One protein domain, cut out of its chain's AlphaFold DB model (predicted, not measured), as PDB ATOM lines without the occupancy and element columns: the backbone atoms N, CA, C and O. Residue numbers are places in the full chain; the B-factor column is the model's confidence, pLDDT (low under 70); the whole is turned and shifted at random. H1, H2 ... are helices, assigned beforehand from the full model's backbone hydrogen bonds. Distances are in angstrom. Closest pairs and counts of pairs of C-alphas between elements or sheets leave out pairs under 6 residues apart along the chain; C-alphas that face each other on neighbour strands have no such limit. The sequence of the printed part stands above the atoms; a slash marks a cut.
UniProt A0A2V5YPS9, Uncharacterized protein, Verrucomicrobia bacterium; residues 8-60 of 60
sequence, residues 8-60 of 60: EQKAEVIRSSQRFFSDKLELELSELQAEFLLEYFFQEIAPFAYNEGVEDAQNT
ATOM      1  N   GLU A   8     -90.138 -31.226  26.414       95.25
ATOM      2  CA  GLU A   8     -90.239 -32.076  27.598       95.25
ATOM      3  C   GLU A   8     -89.037 -31.870  28.522       95.25
ATOM      4  O   GLU A   8     -89.224 -31.638  29.716       95.25
ATOM      5  N   GLN A   9     -87.821 -31.864  27.961       95.12
ATOM      6  CA  GLN A   9     -86.589 -31.599  28.709       95.12
ATOM      7  C   GLN A   9     -86.590 -30.189  29.307       95.12
ATOM      8  O   GLN A   9     -86.278 -30.018  30.483       95.12
ATOM      9  N   LYS A  10     -86.997 -29.171  28.533       94.12
ATOM     10  CA  LYS A  10     -87.113 -27.793  29.034       94.12
ATOM     11  C   LYS A  10     -88.084 -27.727  30.216       94.12
ATOM     12  O   LYS A  10     -87.735 -27.185  31.261       94.12
ATOM     13  N   ALA A  11     -89.267 -28.326  30.083       95.94
ATOM     14  CA  ALA A  11     -90.275 -28.339  31.140       95.94
ATOM     15  C   ALA A  11     -89.801 -29.086  32.401       95.94
ATOM     16  O   ALA A  11     -90.130 -28.691  33.519       95.94
ATOM     17  N   GLU A  12     -89.032 -30.164  32.246       97.31
ATOM     18  CA  GLU A  12     -88.424 -30.879  33.369       97.31
ATOM     19  C   GLU A  12     -87.407 -30.013  34.117       97.31
ATOM     20  O   GLU A  12     -87.487 -29.903  35.343       97.31
ATOM     21  N   VAL A  13     -86.509 -29.344  33.389       95.75
ATOM     22  CA  VAL A  13     -85.500 -28.457  33.980       95.75
ATOM     23  C   VAL A  13     -86.156 -27.278  34.694       95.75
ATOM     24  O   VAL A  13     -85.795 -26.998  35.831       95.75
ATOM     25  N   ILE A  14     -87.166 -26.640  34.093       96.88
ATOM     26  CA  ILE A  14     -87.940 -25.561  34.732       96.88
ATOM     27  C   ILE A  14     -88.509 -26.028  36.077       96.88
ATOM     28  O   ILE A  14     -88.266 -25.387  37.098       96.88
ATOM     29  N   ARG A  15     -89.212 -27.170  36.105       98.12
ATOM     30  CA  ARG A  15     -89.803 -27.708  37.344       98.12
ATOM     31  C   ARG A  15     -88.748 -28.048  38.393       98.12
ATOM     32  O   ARG A  15     -88.986 -27.870  39.587       98.12
ATOM     33  N   SER A  16     -87.606 -28.580  37.962       98.06
ATOM     34  CA  SER A  16     -86.480 -28.881  38.849       98.06
ATOM     35  C   SER A  16     -85.904 -27.601  39.463       98.06
ATOM     36  O   SER A  16     -85.743 -27.522  40.680       98.06
ATOM     37  N   SER A  17     -85.696 -26.565  38.647       97.31
ATOM     38  CA  SER A  17     -85.208 -25.255  39.084       97.31
ATOM     39  C   SER A  17     -86.160 -24.590  40.074       97.31
ATOM     40  O   SER A  17     -85.725 -24.184  41.145       97.31
ATOM     41  N   GLN A  18     -87.462 -24.527  39.773       98.38
ATOM     42  CA  GLN A  18     -88.456 -23.955  40.691       98.38
ATOM     43  C   GLN A  18     -88.417 -24.641  42.063       98.38
ATOM     44  O   GLN A  18     -88.374 -23.965  43.088       98.38
ATOM     45  N   ARG A  19     -88.345 -25.979  42.080       98.50
ATOM     46  CA  ARG A  19     -88.235 -26.765  43.315       98.50
ATOM     47  C   ARG A  19     -86.959 -26.450  44.085       98.50
ATOM     48  O   ARG A  19     -87.024 -26.223  45.283       98.50
ATOM     49  N   PHE A  20     -85.809 -26.419  43.416       98.56
ATOM     50  CA  PHE A  20     -84.541 -26.113  44.075       98.56
ATOM     51  C   PHE A  20     -84.557 -24.723  44.720       98.56
ATOM     52  O   PHE A  20     -84.138 -24.576  45.866       98.56
ATOM     53  N   PHE A  21     -85.044 -23.710  44.001       98.12
ATOM     54  CA  PHE A  21     -85.093 -22.339  44.507       98.12
ATOM     55  C   PHE A  21     -86.071 -22.189  45.676       98.12
ATOM     56  O   PHE A  21     -85.718 -21.549  46.666       98.12
ATOM     57  N   SER A  22     -87.234 -22.839  45.618       98.25
ATOM     58  CA  SER A  22     -88.166 -22.883  46.748       98.25
ATOM     59  C   SER A  22     -87.538 -23.598  47.956       98.25
ATOM     60  O   SER A  22     -87.401 -23.004  49.025       98.25
ATOM     61  N   ASP A  23     -87.025 -24.821  47.769       98.50
ATOM     62  CA  ASP A  23     -86.524 -25.676  48.855       98.50
ATOM     63  C   ASP A  23     -85.231 -25.167  49.510       98.50
ATOM     64  O   ASP A  23     -84.968 -25.456  50.679       98.50
ATOM     65  N   LYS A  24     -84.350 -24.512  48.742       98.38
ATOM     66  CA  LYS A  24     -82.998 -24.140  49.200       98.38
ATOM     67  C   LYS A  24     -82.809 -22.657  49.426       98.38
ATOM     68  O   LYS A  24     -81.925 -22.296  50.199       98.38
ATOM     69  N   LEU A  25     -83.577 -21.823  48.737       97.62
ATOM     70  CA  LEU A  25     -83.402 -20.373  48.745       97.62
ATOM     71  C   LEU A  25     -84.661 -19.636  49.213       97.62
ATOM     72  O   LEU A  25     -84.649 -18.408  49.219       97.62
ATOM     73  N   GLU A  26     -85.723 -20.363  49.591       97.88
ATOM     74  CA  GLU A  26     -87.018 -19.805  50.006       97.88
ATOM     75  C   GLU A  26     -87.586 -18.816  48.969       97.88
ATOM     76  O   GLU A  26     -88.260 -17.840  49.302       97.88
ATOM     77  N   LEU A  27     -87.289 -19.060  47.683       98.06
ATOM     78  CA  LEU A  27     -87.690 -18.207  46.570       98.06
ATOM     79  C   LEU A  27     -88.603 -18.966  45.608       98.06
ATOM     80  O   LEU A  27     -88.169 -19.867  44.891       98.06
ATOM     81  N   GLU A  28     -89.855 -18.528  45.529       97.88
ATOM     82  CA  GLU A  28     -90.815 -19.030  44.550       97.88
ATOM     83  C   GLU A  28     -90.560 -18.403  43.177       97.88
ATOM     84  O   GLU A  28     -90.732 -17.199  42.974       97.88
ATOM     85  N   LEU A  29     -90.163 -19.233  42.213       98.00
ATOM     86  CA  LEU A  29     -89.999 -18.819  40.825       98.00
ATOM     87  C   LEU A  29     -91.267 -19.120  40.025       98.00
ATOM     88  O   LEU A  29     -91.728 -20.261  39.968       98.00
ATOM     89  N   SER A  30     -91.784 -18.122  39.312       98.19
ATOM     90  CA  SER A  30     -92.726 -18.378  38.218       98.19
ATOM     91  C   SER A  30     -92.054 -19.161  37.085       98.19
ATOM     92  O   SER A  30     -90.829 -19.164  36.948       98.19
ATOM     93  N   GLU A  31     -92.865 -19.796  36.238       96.94
ATOM     94  CA  GLU A  31     -92.377 -20.528  35.063       96.94
ATOM     95  C   GLU A  31     -91.525 -19.627  34.156       96.94
ATOM     96  O   GLU A  31     -90.400 -19.985  33.826       96.94
ATOM     97  N   LEU A  32     -91.993 -18.407  33.866       97.12
ATOM     98  CA  LEU A  32     -91.262 -17.435  33.043       97.12
ATOM     99  C   LEU A  32     -89.909 -17.031  33.656       97.12
ATOM    100  O   LEU A  32     -88.916 -16.905  32.945       97.12
ATOM    101  N   GLN A  33     -89.839 -16.843  34.979       98.06
ATOM    102  CA  GLN A  33     -88.568 -16.540  35.648       98.06
ATOM    103  C   GLN A  33     -87.588 -17.713  35.555       98.06
ATOM    104  O   GLN A  33     -86.403 -17.503  35.303       98.06
ATOM    105  N   ALA A  34     -88.073 -18.942  35.735       97.44
ATOM    106  CA  ALA A  34     -87.260 -20.142  35.573       97.44
ATOM    107  C   ALA A  34     -86.792 -20.326  34.118       97.44
ATOM    108  O   ALA A  34     -85.659 -20.753  33.899       97.44
ATOM    109  N   GLU A  35     -87.609 -19.950  33.128       95.62
ATOM    110  CA  GLU A  35     -87.195 -19.909  31.722       95.62
ATOM    111  C   GLU A  35     -86.061 -18.913  31.482       95.62
ATOM    112  O   GLU A  35     -85.047 -19.289  30.896       95.62
ATOM    113  N   PHE A  36     -86.178 -17.678  31.976       95.50
ATOM    114  CA  PHE A  36     -85.117 -16.676  31.828       95.50
ATOM    115  C   PHE A  36     -83.812 -17.089  32.512       95.50
ATOM    116  O   PHE A  36     -82.736 -16.885  31.953       95.50
ATOM    117  N   LEU A  37     -83.888 -17.706  33.694       94.69
ATOM    118  CA  LEU A  37     -82.708 -18.245  34.375       94.69
ATOM    119  C   LEU A  37     -82.041 -19.352  33.560       94.69
ATOM    120  O   LEU A  37     -80.820 -19.359  33.414       94.69
ATOM    121  N   LEU A  38     -82.836 -20.271  33.009       93.31
ATOM    122  CA  LEU A  38     -82.329 -21.343  32.162       93.31
ATOM    123  C   LEU A  38     -81.644 -20.789  30.904       93.31
ATOM    124  O   LEU A  38     -80.562 -21.249  30.545       93.31
ATOM    125  N   GLU A  39     -82.242 -19.791  30.252       93.44
ATOM    126  CA  GLU A  39     -81.643 -19.120  29.095       93.44
ATOM    127  C   GLU A  39     -80.318 -18.438  29.450       93.44
ATOM    128  O   GLU A  39     -79.328 -18.628  28.741       93.44
ATOM    129  N   TYR A  40     -80.272 -17.717  30.572       94.25
ATOM    130  CA  TYR A  40     -79.059 -17.069  31.063       94.25
ATOM    131  C   TYR A  40     -77.940 -18.079  31.348       94.25
ATOM    132  O   TYR A  40     -76.825 -17.927  30.851       94.25
ATOM    133  N   PHE A  41     -78.229 -19.164  32.076       91.94
ATOM    134  CA  PHE A  41     -77.234 -20.208  32.344       91.94
ATOM    135  C   PHE A  41     -76.718 -20.860  31.068       91.94
ATOM    136  O   PHE A  41     -75.534 -21.175  30.970       91.94
ATOM    137  N   PHE A  42     -77.574 -21.040  30.066       90.44
ATOM    138  CA  PHE A  42     -77.138 -21.602  28.798       90.44
ATOM    139  C   PHE A  42     -76.245 -20.640  28.006       90.44
ATOM    140  O   PHE A  42     -75.334 -21.076  27.310       90.44
ATOM    141  N   GLN A  43     -76.488 -19.334  28.102       91.62
ATOM    142  CA  GLN A  43     -75.639 -18.332  27.464       91.62
ATOM    143  C   GLN A  43     -74.272 -18.223  28.142       91.62
ATOM    144  O   GLN A  43     -73.260 -18.192  27.445       91.62
ATOM    145  N   GLU A  44     -74.241 -18.225  29.474       94.19
ATOM    146  CA  GLU A  44     -73.018 -17.949  30.230       94.19
ATOM    147  C   GLU A  44     -72.197 -19.199  30.554       94.19
ATOM    148  O   GLU A  44     -70.976 -19.142  30.532       94.19
ATOM    149  N   ILE A  45     -72.828 -20.338  30.853       91.81
ATOM    150  CA  ILE A  45     -72.133 -21.524  31.389       91.81
ATOM    151  C   ILE A  45     -71.917 -22.588  30.311       91.81
ATOM    152  O   ILE A  45     -70.861 -23.222  30.269       91.81
ATOM    153  N   ALA A  46     -72.895 -22.793  29.420       89.88
ATOM    154  CA  ALA A  46     -72.842 -23.888  28.450       89.88
ATOM    155  C   ALA A  46     -71.606 -23.869  27.529       89.88
ATOM    156  O   ALA A  46     -71.091 -24.955  27.268       89.88
ATOM    157  N   PRO A  47     -71.078 -22.716  27.059       91.94
ATOM    158  CA  PRO A  47     -69.870 -22.708  26.233       91.94
ATOM    159  C   PRO A  47     -68.654 -23.317  26.939       91.94
ATOM    160  O   PRO A  47     -67.912 -24.076  26.322       91.94
ATOM    161  N   PHE A  48     -68.477 -23.029  28.232       94.31
ATOM    162  CA  PHE A  48     -67.379 -23.585  29.023       94.31
ATOM    163  C   PHE A  48     -67.540 -25.097  29.184       94.31
ATOM    164  O   PHE A  48     -66.644 -25.848  28.820       94.31
ATOM    165  N   ALA A  49     -68.714 -25.550  29.634       92.38
ATOM    166  CA  ALA A  49     -68.980 -26.975  29.837       92.38
ATOM    167  C   ALA A  49     -68.906 -27.790  28.533       92.38
ATOM    168  O   ALA A  49     -68.442 -28.927  28.538       92.38
ATOM    169  N   TYR A  50     -69.357 -27.220  27.411       90.56
ATOM    170  CA  TYR A  50     -69.291 -27.876  26.109       90.56
ATOM    171  C   TYR A  50     -67.847 -28.034  25.629       90.56
ATOM    172  O   TYR A  50     -67.484 -29.107  25.158       90.56
ATOM    173  N   ASN A  51     -67.026 -26.987  25.755       93.50
ATOM    174  CA  ASN A  51     -65.624 -27.041  25.345       93.50
ATOM    175  C   ASN A  51     -64.833 -28.063  26.167       93.50
ATOM    176  O   ASN A  51     -64.164 -28.902  25.574       93.50
ATOM    177  N   GLU A  52     -64.985 -28.044  27.495       94.81
ATOM    178  CA  GLU A  52     -64.369 -29.042  28.384       94.81
ATOM    179  C   GLU A  52     -64.828 -30.461  28.021       94.81
ATOM    180  O   GLU A  52     -64.011 -31.357  27.858       94.81
ATOM    181  N   GLY A  53     -66.129 -30.666  27.782       94.12
ATOM    182  CA  GLY A  53     -66.647 -31.979  27.391       94.12
ATOM    183  C   GLY A  53     -66.106 -32.487  26.046       94.12
ATOM    184  O   GLY A  53     -65.933 -33.692  25.866       94.12
ATOM    185  N   VAL A  54     -65.830 -31.591  25.093       94.38
ATOM    186  CA  VAL A  54     -65.172 -31.949  23.825       94.38
ATOM    187  C   VAL A  54     -63.706 -32.307  24.055       94.38
ATOM    188  O   VAL A  54     -63.235 -33.286  23.476       94.38
ATOM    189  N   GLU A  55     -62.994 -31.538  24.877       95.31
ATOM    190  CA  GLU A  55     -61.597 -31.804  25.225       95.31
ATOM    191  C   GLU A  55     -61.443 -33.154  25.941       95.31
ATOM    192  O   GLU A  55     -60.630 -33.981  25.523       95.31
ATOM    193  N   ASP A  56     -62.288 -33.434  26.934       95.25
ATOM    194  CA  ASP A  56     -62.332 -34.716  27.645       95.25
ATOM    195  C   ASP A  56     -62.545 -35.897  26.687       95.25
ATOM    196  O   ASP A  56     -61.861 -36.918  26.779       95.25
ATOM    197  N   ALA A  57     -63.466 -35.756  25.728       95.25
ATOM    198  CA  ALA A  57     -63.761 -36.798  24.748       95.25
ATOM    199  C   ALA A  57     -62.625 -37.030  23.739       95.25
ATOM    200  O   ALA A  57     -62.523 -38.120  23.181       95.25
ATOM    201  N   GLN A  58     -61.795 -36.019  23.467       93.25
ATOM    202  CA  GLN A  58     -60.636 -36.144  22.578       93.25
ATOM    203  C   GLN A  58     -59.417 -36.745  23.279       93.25
ATOM    204  O   GLN A  58     -58.594 -37.385  22.625       93.25
ATOM    205  N   ASN A  59     -59.300 -36.529  24.589       87.56
ATOM    206  CA  ASN A  59     -58.186 -37.002  25.406       87.56
ATOM    207  C   ASN A  59     -58.446 -38.372  26.070       87.56
ATOM    208  O   ASN A  59     -57.578 -38.860  26.798       87.56
ATOM    209  N   THR A  60     -59.608 -38.983  25.811       64.19
ATOM    210  CA  THR A  60     -59.982 -40.345  26.234       64.19
ATOM    211  C   THR A  60     -59.775 -41.347  25.103       64.19
ATOM    212  O   THR A  60     -59.142 -42.398  25.357       64.19
TER     213      THR A  60
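What this domain is: This is residues 8 to 60 of the 60 residues of an uncharacterized protein of Verrucomicrobia bacterium (UniProt A0A2V5YPS9). Helix H1 crosses helix H2 near the beginning of H2, with the link between them folding back, and the chain then leads on through the rest of H2 into H3 as an arm, in which residues 39 to 60 stick out free. The printed part has 53 residues with three named helices, H1, H2 and H3 in chain order, and no named strand; the class is all helix. It is loose, with a radius of gyration of the C-alphas of 14.1 A, and spans 42 by 21 by 19 A.

Where its parts are: H1, residues 8 to 25, begins with C-alpha 8 at (-90.239, -32.076, 27.598) and is 25.1 A long. H2, residues 31 to 44, is 20.1 A long. H3, residues 46 to 58, is 18.3 A long and ends with C-alpha 58 at (-60.636, -36.144, 22.578).

How they stand to each other: H1, with residues 13 to 18 alone, touches H2, about perpendicular at 82 degrees; their closest C-alphas, of Ile 14 and Ala 34, are 5.5 A apart. H2 and H3 meet only through their link. H1 and H3 are apart. Every O i to N i+4 pair in H1, H2 and H3 is within hydrogen-bond range.

The domain as a whole: The C-alphas farthest apart, of Glu 28 and Asn 59, are 41.9 A apart. The printed part has no cut, and both links are tight. Residue 60 alone has pLDDT under 70.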